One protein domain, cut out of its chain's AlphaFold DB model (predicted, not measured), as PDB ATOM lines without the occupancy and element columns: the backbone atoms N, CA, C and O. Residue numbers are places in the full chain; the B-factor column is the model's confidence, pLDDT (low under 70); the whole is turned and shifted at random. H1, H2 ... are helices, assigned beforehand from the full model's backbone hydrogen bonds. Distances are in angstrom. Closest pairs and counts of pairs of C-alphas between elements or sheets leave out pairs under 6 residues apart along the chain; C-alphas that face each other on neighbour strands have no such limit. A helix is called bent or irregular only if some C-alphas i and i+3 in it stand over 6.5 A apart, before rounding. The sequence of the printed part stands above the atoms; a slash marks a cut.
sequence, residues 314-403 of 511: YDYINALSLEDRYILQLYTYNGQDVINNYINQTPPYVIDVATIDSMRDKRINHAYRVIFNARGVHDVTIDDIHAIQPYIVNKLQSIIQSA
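AT A GLANCE: This is residues 314 to 403 of the 511 residues of the protein "ADPrib_exo_Tox domain-containing protein" of viral metagenome (UniProt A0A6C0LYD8). Bent helix H2 makes an L; H4 lies side by side with its first arm, long H5 crosses that arm, H3 folds back along the second, and short H1 lies at one end. The printed part has 90 residues with five named helices, H1 to H5, all helix. It is compact, radius of gyration of the C-alphas 12.7 A, spanning 37 by 28 by 20 A.

IN THESE COORDINATES: H1, residues 314 to 319, begins at C-alpha 314 (21.117, 40.180, -15.102). H2, residues 322 to 344, assigned as one helix by its hydrogen bonds, is bent: C-alphas 333 and 336 are 7.2 A apart. Its arms are H2a, residues 322 to 333, 16.0 A, and H2b, residues 336 to 344. H3 is residues 353 to 358; H4, residues 362 to 374, is 18.2 A long. H5, residues 382 to 401, 29.1 A, ends at C-alpha 401 (13.792, 52.969, -12.052).

HOW THE PARTS SIT: H2a touches H4, closest C-alphas Tyr 326 and Ala 367, 5.5 A. H5 touches H2a with residues 392 to 399 alone, closest C-alphas Ile 327 and Ile 392, 6.4 A. H2b and H3 form a hairpin, closest C-alphas Val 338 and Thr 355, 5.1 A. Every O i to N i+4 pair is within hydrogen-bond range in H1, H2a, H2b, H3 and H4; in H5, 14 of 16.

THE WHOLE: The printed part has no cut and no long link; pLDDT is under 70 at residues 334 and 345 to 355.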
ATOM      1  N   TYR A 314      21.587  41.547 -14.867       79.50
ATOM      2  CA  TYR A 314      21.117  40.180 -15.102       79.50
ATOM      3  C   TYR A 314      20.430  39.580 -13.866       79.50
ATOM      4  O   TYR A 314      19.332  39.031 -13.967       79.50
ATOM      5  N   ASP A 315      21.048  39.715 -12.691       80.44
ATOM      6  CA  ASP A 315      20.500  39.243 -11.418       80.44
ATOM      7  C   ASP A 315      19.179  39.967 -11.095       80.44
ATOM      8  O   ASP A 315      18.198  39.328 -10.713       80.44
ATOM      9  N   TYR A 316      19.119  41.281 -11.339       88.69
ATOM     10  CA  TYR A 316      17.910  42.093 -11.201       88.69
ATOM     11  C   TYR A 316      16.773  41.603 -12.109       88.69
ATOM     12  O   TYR A 316      15.676  41.331 -11.623       88.69
ATOM     13  N   ILE A 317      17.031  41.423 -13.410       85.31
ATOM     14  CA  ILE A 317      16.026  40.952 -14.379       85.31
ATOM     15  C   ILE A 317      15.519  39.550 -14.017       85.31
ATOM     16  O   ILE A 317      14.330  39.268 -14.158       85.31
ATOM     17  N   ASN A 318      16.388  38.667 -13.520       81.81
ATOM     18  CA  ASN A 318      15.988  37.323 -13.098       81.81
ATOM     19  C   ASN A 318      15.149  37.303 -11.820       81.81
ATOM     20  O   ASN A 318      14.361  36.375 -11.639       81.81
ATOM     21  N   ALA A 319      15.304  38.309 -10.959       87.69
ATOM     22  CA  ALA A 319      14.508  38.471  -9.749       87.69
ATOM     23  C   ALA A 319      13.122  39.095 -10.008       87.69
ATOM     24  O   ALA A 319      12.274  39.076  -9.115       87.69
ATOM     25  N   LEU A 320      12.872  39.635 -11.207       87.19
ATOM     26  CA  LEU A 320      11.567  40.180 -11.584       87.19
ATOM     27  C   LEU A 320      10.476  39.100 -11.588       87.19
ATOM     28  O   LEU A 320      10.708  37.937 -11.937       87.19
ATOM     29  N   SER A 321       9.248  39.511 -11.261       90.38
ATOM     30  CA  SER A 321       8.080  38.637 -11.373       90.38
ATOM     31  C   SER A 321       7.862  38.176 -12.822       90.38
ATOM     32  O   SER A 321       8.372  38.771 -13.776       90.38
ATOM     33  N   LEU A 322       7.092  37.100 -13.016       85.00
ATOM     34  CA  LEU A 322       6.761  36.629 -14.365       85.00
ATOM     35  C   LEU A 322       6.103  37.743 -15.193       85.00
ATOM     36  O   LEU A 322       6.528  37.991 -16.317       85.00
ATOM     37  N   GLU A 323       5.126  38.442 -14.615       88.06
ATOM     38  CA  GLU A 323       4.436  39.570 -15.246       88.06
ATOM     39  C   GLU A 323       5.411  40.686 -15.654       88.06
ATOM     40  O   GLU A 323       5.390  41.133 -16.800       88.06
ATOM     41  N   ASP A 324       6.324  41.078 -14.761       90.56
ATOM     42  CA  ASP A 324       7.305  42.142 -15.012       90.56
ATOM     43  C   ASP A 324       8.266  41.798 -16.148       90.56
ATOM     44  O   ASP A 324       8.548  42.632 -17.011       90.56
ATOM     45  N   ARG A 325       8.728  40.543 -16.196       85.88
ATOM     46  CA  ARG A 325       9.569  40.065 -17.300       85.88
ATOM     47  C   ARG A 325       8.820  40.116 -18.627       85.88
ATOM     48  O   ARG A 325       9.420  40.495 -19.630       85.88
ATOM     49  N   TYR A 326       7.525  39.799 -18.648       86.19
ATOM     50  CA  TYR A 326       6.712  39.896 -19.864       86.19
ATOM     51  C   TYR A 326       6.401  41.340 -20.270       86.19
ATOM     52  O   TYR A 326       6.368  41.621 -21.466       86.19
ATOM     53  N   ILE A 327       6.250  42.267 -19.324       89.69
ATOM     54  CA  ILE A 327       6.131  43.708 -19.613       89.69
ATOM     55  C   ILE A 327       7.422  44.244 -20.243       89.69
ATOM     56  O   ILE A 327       7.383  44.948 -21.253       89.69
ATOM     57  N   LEU A 328       8.578  43.859 -19.702       87.56
ATOM     58  CA  LEU A 328       9.874  44.201 -20.283       87.56
ATOM     59  C   LEU A 328      10.066  43.580 -21.678       87.56
ATOM     60  O   LEU A 328      10.532  44.239 -22.613       87.56
ATOM     61  N   GLN A 329       9.699  42.308 -21.840       82.00
ATOM     62  CA  GLN A 329       9.745  41.628 -23.133       82.00
ATOM     63  C   GLN A 329       8.836  42.307 -24.152       82.00
ATOM     64  O   GLN A 329       9.278  42.553 -25.268       82.00
ATOM     65  N   LEU A 330       7.608  42.662 -23.770       84.75
ATOM     66  CA  LEU A 330       6.671  43.367 -24.637       84.75
ATOM     67  C   LEU A 330       7.324  44.616 -25.240       84.75
ATOM     68  O   LEU A 330       7.307  44.781 -26.457       84.75
ATOM     69  N   TYR A 331       7.979  45.440 -24.419       87.19
ATOM     70  CA  TYR A 331       8.677  46.630 -24.904       87.19
ATOM     71  C   TYR A 331       9.860  46.299 -25.830       87.19
ATOM     72  O   TYR A 331       9.997  46.873 -26.909       87.19
ATOM     73  N   THR A 332      10.703  45.339 -25.446       78.94
ATOM     74  CA  THR A 332      11.948  45.013 -26.172       78.94
ATOM     75  C   THR A 332      11.734  44.190 -27.455       78.94
ATOM     76  O   THR A 332      12.612  44.157 -28.320       78.94
ATOM     77  N   TYR A 333      10.565  43.563 -27.628       72.62
ATOM     78  CA  TYR A 333      10.191  42.740 -28.786       72.62
ATOM     79  C   TYR A 333       9.269  43.454 -29.777       72.62
ATOM     80  O   TYR A 333       8.178  42.977 -30.087       72.62
ATOM     81  N   ASN A 334       9.704  44.599 -30.298       67.12
ATOM     82  CA  ASN A 334       8.933  45.426 -31.237       67.12
ATOM     83  C   ASN A 334       7.615  45.999 -30.670       67.12
ATOM     84  O   ASN A 334       6.961  46.775 -31.357       67.12
ATOM     85  N   GLY A 335       7.230  45.695 -29.424       73.50
ATOM     86  CA  GLY A 335       6.124  46.379 -28.747       73.50
ATOM     87  C   GLY A 335       6.501  47.774 -28.243       73.50
ATOM     88  O   GLY A 335       5.648  48.465 -27.690       73.50
ATOM     89  N   GLN A 336       7.742  48.225 -28.473       82.75
ATOM     90  CA  GLN A 336       8.135  49.624 -28.315       82.75
ATOM     91  C   GLN A 336       7.183  50.555 -29.071       82.75
ATOM     92  O   GLN A 336       6.753  51.542 -28.488       82.75
ATOM     93  N   ASP A 337       6.822  50.241 -30.321       78.12
ATOM     94  CA  ASP A 337       5.918  51.086 -31.114       78.12
ATOM     95  C   ASP A 337       4.533  51.168 -30.459       78.12
ATOM     96  O   ASP A 337       3.981  52.251 -30.328       78.12
ATOM     97  N   VAL A 338       4.007  50.051 -29.946       80.62
ATOM     98  CA  VAL A 338       2.720  50.005 -29.228       80.62
ATOM     99  C   VAL A 338       2.735  50.912 -27.996       80.62
ATOM    100  O   VAL A 338       1.845  51.742 -27.810       80.62
ATOM    101  N   ILE A 339       3.763  50.767 -27.161       86.81
ATOM    102  CA  ILE A 339       3.882  51.499 -25.897       86.81
ATOM    103  C   ILE A 339       4.173  52.984 -26.155       86.81
ATOM    104  O   ILE A 339       3.535  53.850 -25.558       86.81
ATOM    105  N   ASN A 340       5.102  53.293 -27.059       85.88
ATOM    106  CA  ASN A 340       5.486  54.668 -27.365       85.88
ATOM    107  C   ASN A 340       4.394  55.406 -28.153       85.88
ATOM    108  O   ASN A 340       4.194  56.594 -27.913       85.88
ATOM    109  N   ASN A 341       3.633  54.737 -29.027       79.94
ATOM    110  CA  ASN A 341       2.470  55.350 -29.674       79.94
ATOM    111  C   ASN A 341       1.417  55.733 -28.634       79.94
ATOM    112  O   ASN A 341       0.956  56.869 -28.636       79.94
ATOM    113  N   TYR A 342       1.102  54.841 -27.689       81.19
ATOM    114  CA  TYR A 342       0.185  55.164 -26.594       81.19
ATOM    115  C   TYR A 342       0.639  56.395 -25.785       81.19
ATOM    116  O   TYR A 342      -0.189  57.231 -25.420       81.19
ATOM    117  N   ILE A 343       1.947  56.536 -25.534       84.94
ATOM    118  CA  ILE A 343       2.517  57.689 -24.816       84.94
ATOM    119  C   ILE A 343       2.469  58.974 -25.661       84.94
ATOM    120  O   ILE A 343       2.177  60.045 -25.129       84.94
ATOM    121  N   ASN A 344       2.771  58.882 -26.958       77.44
ATOM    122  CA  ASN A 344       2.953  60.038 -27.841       77.44
ATOM    123  C   ASN A 344       1.661  60.527 -28.520       77.44
ATOM    124  O   ASN A 344       1.667  61.598 -29.131       77.44
ATOM    125  N   GLN A 345       0.563  59.771 -28.459       69.81
ATOM    126  CA  GLN A 345      -0.674  60.124 -29.157       69.81
ATOM    127  C   GLN A 345      -1.369  61.381 -28.607       69.81
ATOM    128  O   GLN A 345      -1.323  61.703 -27.420       69.81
ATOM    129  N   THR A 346      -2.052  62.087 -29.515       52.34
ATOM    130  CA  THR A 346      -2.953  63.212 -29.227       52.34
ATOM    131  C   THR A 346      -4.270  62.993 -29.999       52.34
ATOM    132  O   THR A 346      -4.229  63.006 -31.228       52.34
ATOM    133  N   PRO A 347      -5.434  62.799 -29.345       58.59
ATOM    134  CA  PRO A 347      -5.636  62.800 -27.900       58.59
ATOM    135  C   PRO A 347      -4.899  61.634 -27.222       58.59
ATOM    136  O   PRO A 347      -4.752  60.569 -27.824       58.59
ATOM    137  N   PRO A 348      -4.404  61.838 -25.991       56.94
ATOM    138  CA  PRO A 348      -3.726  60.782 -25.259       56.94
ATOM    139  C   PRO A 348      -4.676  59.595 -25.065       56.94
ATOM    140  O   PRO A 348      -5.886  59.778 -24.913       56.94
ATOM    141  N   TYR A 349      -4.111  58.387 -25.030       57.62
ATOM    142  CA  TYR A 349      -4.811  57.147 -24.668       57.62
ATOM    143  C   TYR A 349      -5.707  56.505 -25.737       57.62
ATOM    144  O   TYR A 349      -6.500  55.613 -25.416       57.62
ATOM    145  N   VAL A 350      -5.550  56.887 -27.006       63.47
ATOM    146  CA  VAL A 350      -6.133  56.132 -28.121       63.47
ATOM    147  C   VAL A 350      -5.181  54.989 -28.519       63.47
ATOM    148  O   VAL A 350      -3.967  55.053 -28.347       63.47
ATOM    149  N   ILE A 351      -5.744  53.870 -28.963       65.56
ATOM    150  CA  ILE A 351      -5.019  52.755 -29.561       65.56
ATOM    151  C   ILE A 351      -5.381  52.846 -31.033       65.56
ATOM    152  O   ILE A 351      -6.544  52.675 -31.401       65.56
ATOM    153  N   ASP A 352      -4.409  53.204 -31.867       65.94
ATOM    154  CA  ASP A 352      -4.651  53.315 -33.301       65.94
ATOM    155  C   ASP A 352      -4.640  51.933 -33.973       65.94
ATOM    156  O   ASP A 352      -4.238  50.917 -33.397       65.94
ATOM    157  N   VAL A 353      -5.087  51.892 -35.227       69.31
ATOM    158  CA  VAL A 353      -5.125  50.655 -36.018       69.31
ATOM    159  C   VAL A 353      -3.729  50.041 -36.155       69.31
ATOM    160  O   VAL A 353      -3.600  48.824 -36.094       69.31
ATOM    161  N   ALA A 354      -2.674  50.858 -36.248       67.00
ATOM    162  CA  ALA A 354      -1.294  50.374 -36.329       67.00
ATOM    163  C   ALA A 354      -0.851  49.652 -35.042       67.00
ATOM    164  O   ALA A 354      -0.123  48.656 -35.087       67.00
ATOM    165  N   THR A 355      -1.333  50.113 -33.892       68.31
ATOM    166  CA  THR A 355      -1.113  49.504 -32.582       68.31
ATOM    167  C   THR A 355      -1.842  48.163 -32.485       68.31
ATOM    168  O   THR A 355      -1.242  47.172 -32.068       68.31
ATOM    169  N   ILE A 356      -3.094  48.088 -32.952       71.56
ATOM    170  CA  ILE A 356      -3.860  46.829 -33.039       71.56
ATOM    171  C   ILE A 356      -3.187  45.844 -34.004       71.56
ATOM    172  O   ILE A 356      -3.060  44.657 -33.703       71.56
ATOM    173  N   ASP A 357      -2.710  46.319 -35.153       70.19
ATOM    174  CA  ASP A 357      -2.022  45.480 -36.133       70.19
ATOM    175  C   ASP A 357      -0.685  44.958 -35.597       70.19
ATOM    176  O   ASP A 357      -0.347  43.795 -35.823       70.19
ATOM    177  N   SER A 358       0.028  45.752 -34.796       71.06
ATOM    178  CA  SER A 358       1.239  45.307 -34.094       71.06
ATOM    179  C   SER A 358       0.943  44.175 -33.102       71.06
ATOM    180  O   SER A 358       1.738  43.245 -32.962       71.06
ATOM    181  N   MET A 359      -0.239  44.167 -32.476       73.38
ATOM    182  CA  MET A 359      -0.683  43.071 -31.601       73.38
ATOM    183  C   MET A 359      -1.009  41.766 -32.344       73.38
ATOM    184  O   MET A 359      -1.243  40.741 -31.696       73.38
ATOM    185  N   ARG A 360      -0.991  41.757 -33.686       76.75
ATOM    186  CA  ARG A 360      -1.039  40.518 -34.481       76.75
ATOM    187  C   ARG A 360       0.297  39.772 -34.490       76.75
ATOM    188  O   ARG A 360       0.305  38.583 -34.819       76.75
ATOM    189  N   ASP A 361       1.418  40.414 -34.134       78.69
ATOM    190  CA  ASP A 361       2.672  39.683 -33.916       78.69
ATOM    191  C   ASP A 361       2.456  38.681 -32.775       78.69
ATOM    192  O   ASP A 361       2.053  39.036 -31.666       78.69
ATOM    193  N   LYS A 362       2.719  37.400 -33.055       77.25
ATOM    194  CA  LYS A 362       2.452  36.296 -32.121       77.25
ATOM    195  C   LYS A 362       3.156  36.478 -30.773       77.25
ATOM    196  O   LYS A 362       2.636  36.006 -29.768       77.25
ATOM    197  N   ARG A 363       4.315  37.141 -30.741       76.12
ATOM    198  CA  ARG A 363       5.093  37.384 -29.517       76.12
ATOM    199  C   ARG A 363       4.477  38.502 -28.690       76.12
ATOM    200  O   ARG A 363       4.305  38.327 -27.489       76.12
ATOM    201  N   ILE A 364       4.089  39.602 -29.338       78.44
ATOM    202  CA  ILE A 364       3.376  40.714 -28.693       78.44
ATOM    203  C   ILE A 364       2.045  40.205 -28.129       78.44
ATOM    204  O   ILE A 364       1.752  40.409 -26.953       78.44
ATOM    205  N   ASN A 365       1.283  39.454 -28.930       81.31
ATOM    206  CA  ASN A 365       0.029  38.838 -28.507       81.31
ATOM    207  C   ASN A 365       0.213  37.920 -27.289       81.31
ATOM    208  O   ASN A 365      -0.528  38.020 -26.312       81.31
ATOM    209  N   HIS A 366       1.227  37.050 -27.325       82.62
ATOM    210  CA  HIS A 366       1.553  36.153 -26.217       82.62
ATOM    211  C   HIS A 366       1.894  36.920 -24.936       82.62
ATOM    212  O   HIS A 366       1.349  36.601 -23.882       82.62
ATOM    213  N   ALA A 367       2.718  37.969 -25.026       82.06
ATOM    214  CA  ALA A 367       3.052  38.804 -23.875       82.06
ATOM    215  C   ALA A 367       1.799  39.448 -23.259       82.06
ATOM    216  O   ALA A 367       1.591  39.330 -22.053       82.06
ATOM    217  N   TYR A 368       0.913  40.030 -24.077       84.06
ATOM    218  CA  TYR A 368      -0.366  40.557 -23.595       84.06
ATOM    219  C   TYR A 368      -1.210  39.482 -22.906       84.06
ATOM    220  O   TYR A 368      -1.690  39.714 -21.800       84.06
ATOM    221  N   ARG A 369      -1.356  38.289 -23.496       84.69
ATOM    222  CA  ARG A 369      -2.129  37.191 -22.886       84.69
ATOM    223  C   ARG A 369      -1.587  36.784 -21.520       84.69
ATOM    224  O   ARG A 369      -2.377  36.539 -20.614       84.69
ATOM    225  N   VAL A 370      -0.267  36.713 -21.352       82.44
ATOM    226  CA  VAL A 370       0.337  36.396 -20.050       82.44
ATOM    227  C   VAL A 370       0.064  37.504 -19.033       82.44
ATOM    228  O   VAL A 370      -0.333  37.198 -17.910       82.44
ATOM    229  N   ILE A 371       0.203  38.772 -19.431       85.50
ATOM    230  CA  ILE A 371      -0.078  39.925 -18.563       85.50
ATOM    231  C   ILE A 371      -1.561  39.942 -18.143       85.50
ATOM    232  O   ILE A 371      -1.864  40.119 -16.966       85.50
ATOM    233  N   PHE A 372      -2.496  39.702 -19.066       85.94
ATOM    234  CA  PHE A 372      -3.929  39.632 -18.755       85.94
ATOM    235  C   PHE A 372      -4.279  38.443 -17.851       85.94
ATOM    236  O   PHE A 372      -4.975  38.620 -16.849       85.94
ATOM    237  N   ASN A 373      -3.729  37.257 -18.128       83.81
ATOM    238  CA  ASN A 373      -3.936  36.072 -17.294       83.81
ATOM    239  C   ASN A 373      -3.407  36.264 -15.866       83.81
ATOM    240  O   ASN A 373      -4.073  35.857 -14.917       83.81
ATOM    241  N   ALA A 374      -2.249  36.914 -15.698       81.75
ATOM    242  CA  ALA A 374      -1.696  37.239 -14.379       81.75
ATOM    243  C   ALA A 374      -2.630  38.143 -13.553       81.75
ATOM    244  O   ALA A 374      -2.575  38.141 -12.325       81.75
ATOM    245  N   ARG A 375      -3.525  38.875 -14.225       84.50
ATOM    246  CA  ARG A 375      -4.524  39.762 -13.622       84.50
ATOM    247  C   ARG A 375      -5.931  39.155 -13.560       84.50
ATOM    248  O   ARG A 375      -6.860  39.854 -13.169       84.50
ATOM    249  N   GLY A 376      -6.097  37.888 -13.945       85.12
ATOM    250  CA  GLY A 376      -7.394  37.200 -13.945       85.12
ATOM    251  C   GLY A 376      -8.353  37.642 -15.055       85.12
ATOM    252  O   GLY A 376      -9.560  37.454 -14.921       85.12
ATOM    253  N   VAL A 377      -7.842  38.238 -16.137       83.00
ATOM    254  CA  VAL A 377      -8.631  38.620 -17.317       83.00
ATOM    255  C   VAL A 377      -8.402  37.578 -18.410       83.00
ATOM    256  O   VAL A 377      -7.278  37.413 -18.883       83.00
ATOM    257  N   HIS A 378      -9.454  36.858 -18.802       76.38
ATOM    258  CA  HIS A 378      -9.356  35.746 -19.760       76.38
ATOM    259  C   HIS A 378      -9.972  36.067 -21.128       76.38
ATOM    260  O   HIS A 378      -9.447  35.613 -22.146       76.38
ATOM    261  N   ASP A 379     -11.008  36.907 -21.153       78.56
ATOM    262  CA  ASP A 379     -11.660  37.389 -22.370       78.56
ATOM    263  C   ASP A 379     -11.259  38.849 -22.610       78.56
ATOM    264  O   ASP A 379     -11.844  39.768 -22.048       78.56
ATOM    265  N   VAL A 380     -10.205  39.052 -23.403       78.25
ATOM    266  CA  VAL A 380      -9.619  40.378 -23.648       78.25
ATOM    267  C   VAL A 380     -10.404  41.117 -24.731       78.25
ATOM    268  O   VAL A 380     -10.420  40.700 -25.892       78.25
ATOM    269  N   THR A 381     -11.007  42.244 -24.370       80.00
ATOM    270  CA  THR A 381     -11.641  43.192 -25.296       80.00
ATOM    271  C   THR A 381     -10.688  44.330 -25.680       80.00
ATOM    272  O   THR A 381      -9.626  44.503 -25.083       80.00
ATOM    273  N   ILE A 382     -11.056  45.144 -26.677       75.38
ATOM    274  CA  ILE A 382     -10.292  46.359 -27.020       75.38
ATOM    275  C   ILE A 382     -10.248  47.326 -25.826       75.38
ATOM    276  O   ILE A 382      -9.190  47.888 -25.541       75.38
ATOM    277  N   ASP A 383     -11.347  47.458 -25.080       78.31
ATOM    278  CA  ASP A 383     -11.416  48.315 -23.894       78.31
ATOM    279  C   ASP A 383     -10.461  47.840 -22.789       78.31
ATOM    280  O   ASP A 383      -9.801  48.664 -22.152       78.31
ATOM    281  N   ASP A 384     -10.291  46.525 -22.619       81.00
ATOM    282  CA  ASP A 384      -9.302  45.964 -21.690       81.00
ATOM    283  C   ASP A 384      -7.870  46.312 -22.106       81.00
ATOM    284  O   ASP A 384      -7.016  46.593 -21.260       81.00
ATOM    285  N   ILE A 385      -7.601  46.341 -23.415       78.62
ATOM    286  CA  ILE A 385      -6.305  46.769 -23.944       78.62
ATOM    287  C   ILE A 385      -6.083  48.254 -23.637       78.62
ATOM    288  O   ILE A 385      -5.013  48.606 -23.145       78.62
ATOM    289  N   HIS A 386      -7.074  49.125 -23.842       78.50
ATOM    290  CA  HIS A 386      -6.964  50.537 -23.448       78.50
ATOM    291  C   HIS A 386      -6.728  50.699 -21.942       78.50
ATOM    292  O   HIS A 386      -5.857  51.468 -21.529       78.50
ATOM    293  N   ALA A 387      -7.465  49.948 -21.123       83.06
ATOM    294  CA  ALA A 387      -7.377  50.015 -19.670       83.06
ATOM    295  C   ALA A 387      -6.027  49.520 -19.130       83.06
ATOM    296  O   ALA A 387      -5.555  50.020 -18.104       83.06
ATOM    297  N   ILE A 388      -5.377  48.565 -19.808       86.62
ATOM    298  CA  ILE A 388      -4.110  47.994 -19.341       86.62
ATOM    299  C   ILE A 388      -2.876  48.808 -19.743       86.62
ATOM    300  O   ILE A 388      -1.865  48.739 -19.043       86.62
ATOM    301  N   GLN A 389      -2.924  49.608 -20.817       86.62
ATOM    302  CA  GLN A 389      -1.757  50.390 -21.253       86.62
ATOM    303  C   GLN A 389      -1.158  51.294 -20.158       86.62
ATOM    304  O   GLN A 389       0.056  51.214 -19.946       86.62
ATOM    305  N   PRO A 390      -1.931  52.108 -19.404       88.75
ATOM    306  CA  PRO A 390      -1.334  52.949 -18.367       88.75
ATOM    307  C   PRO A 390      -0.675  52.119 -17.261       88.75
ATOM    308  O   PRO A 390       0.348  52.527 -16.707       88.75
ATOM    309  N   TYR A 391      -1.216  50.934 -16.967       91.81
ATOM    310  CA  TYR A 391      -0.584  50.000 -16.043       91.81
ATOM    311  C   TYR A 391       0.760  49.492 -16.585       91.81
ATOM    312  O   TYR A 391       1.760  49.597 -15.878       91.81
ATOM    313  N   ILE A 392       0.805  49.014 -17.833       92.06
ATOM    314  CA  ILE A 392       2.034  48.523 -18.480       92.06
ATOM    315  C   ILE A 392       3.106  49.616 -18.498       92.06
ATOM    316  O   ILE A 392       4.238  49.368 -18.092       92.06
ATOM    317  N   VAL A 393       2.743  50.840 -18.895       92.38
ATOM    318  CA  VAL A 393       3.656  51.993 -18.926       92.38
ATOM    319  C   VAL A 393       4.218  52.298 -17.537       92.38
ATOM    320  O   VAL A 393       5.428  52.444 -17.378       92.38
ATOM    321  N   ASN A 394       3.363  52.390 -16.516       94.00
ATOM    322  CA  ASN A 394       3.814  52.705 -15.160       94.00
ATOM    323  C   ASN A 394       4.659  51.575 -14.561       94.00
ATOM    324  O   ASN A 394       5.630  51.838 -13.849       94.00
ATOM    325  N   LYS A 395       4.330  50.319 -14.873       95.06
ATOM    326  CA  LYS A 395       5.098  49.163 -14.417       95.06
ATOM    327  C   LYS A 395       6.469  49.106 -15.090       95.06
ATOM    328  O   LYS A 395       7.464  48.955 -14.392       95.06
ATOM    329  N   LEU A 396       6.545  49.331 -16.404       94.62
ATOM    330  CA  LEU A 396       7.814  49.421 -17.131       94.62
ATOM    331  C   LEU A 396       8.704  50.546 -16.585       94.62
ATOM    332  O   LEU A 396       9.890  50.331 -16.354       94.62
ATOM    333  N   GLN A 397       8.122  51.715 -16.301       95.44
ATOM    334  CA  GLN A 397       8.830  52.816 -15.644       95.44
ATOM    335  C   GLN A 397       9.406  52.385 -14.287       95.44
ATOM    336  O   GLN A 397      10.577  52.637 -14.014       95.44
ATOM    337  N   SER A 398       8.611  51.704 -13.458       96.50
ATOM    338  CA  SER A 398       9.049  51.203 -12.150       96.50
ATOM    339  C   SER A 398      10.157  50.153 -12.258       96.50
ATOM    340  O   SER A 398      11.058  50.148 -11.419       96.50
ATOM    341  N   ILE A 399      10.101  49.274 -13.266       95.44
ATOM    342  CA  ILE A 399      11.152  48.285 -13.542       95.44
ATOM    343  C   ILE A 399      12.458  49.017 -13.866       95.44
ATOM    344  O   ILE A 399      13.479  48.788 -13.229       95.44
ATOM    345  N   ILE A 400      12.432  49.972 -14.799       95.19
ATOM    346  CA  ILE A 400      13.646  50.703 -15.184       95.19
ATOM    347  C   ILE A 400      14.206  51.499 -13.998       95.19
ATOM    348  O   ILE A 400      15.404  51.446 -13.757       95.19
ATOM    349  N   GLN A 401      13.362  52.176 -13.215       95.38
ATOM    350  CA  GLN A 401      13.792  52.969 -12.052       95.38
ATOM    351  C   GLN A 401      14.376  52.146 -10.900       95.38
ATOM    352  O   GLN A 401      15.108  52.693 -10.077       95.38
ATOM    353  N   SER A 402      14.054  50.855 -10.832       96.56
ATOM    354  CA  SER A 402      14.567  49.957  -9.792       96.56
ATOM    355  C   SER A 402      15.798  49.171 -10.246       96.56
ATOM    356  O   SER A 402      16.343  48.395  -9.461       96.56
ATOM    357  N   ALA A 403      16.226  49.335 -11.501       95.06
ATOM    358  CA  ALA A 403      17.395  48.651 -12.028       95.06
ATOM    359  C   ALA A 403      18.687  49.147 -11.346       95.06
ATOM    360  O   ALA A 403      18.758  50.300 -10.913       95.06
TER     361      ALA A 403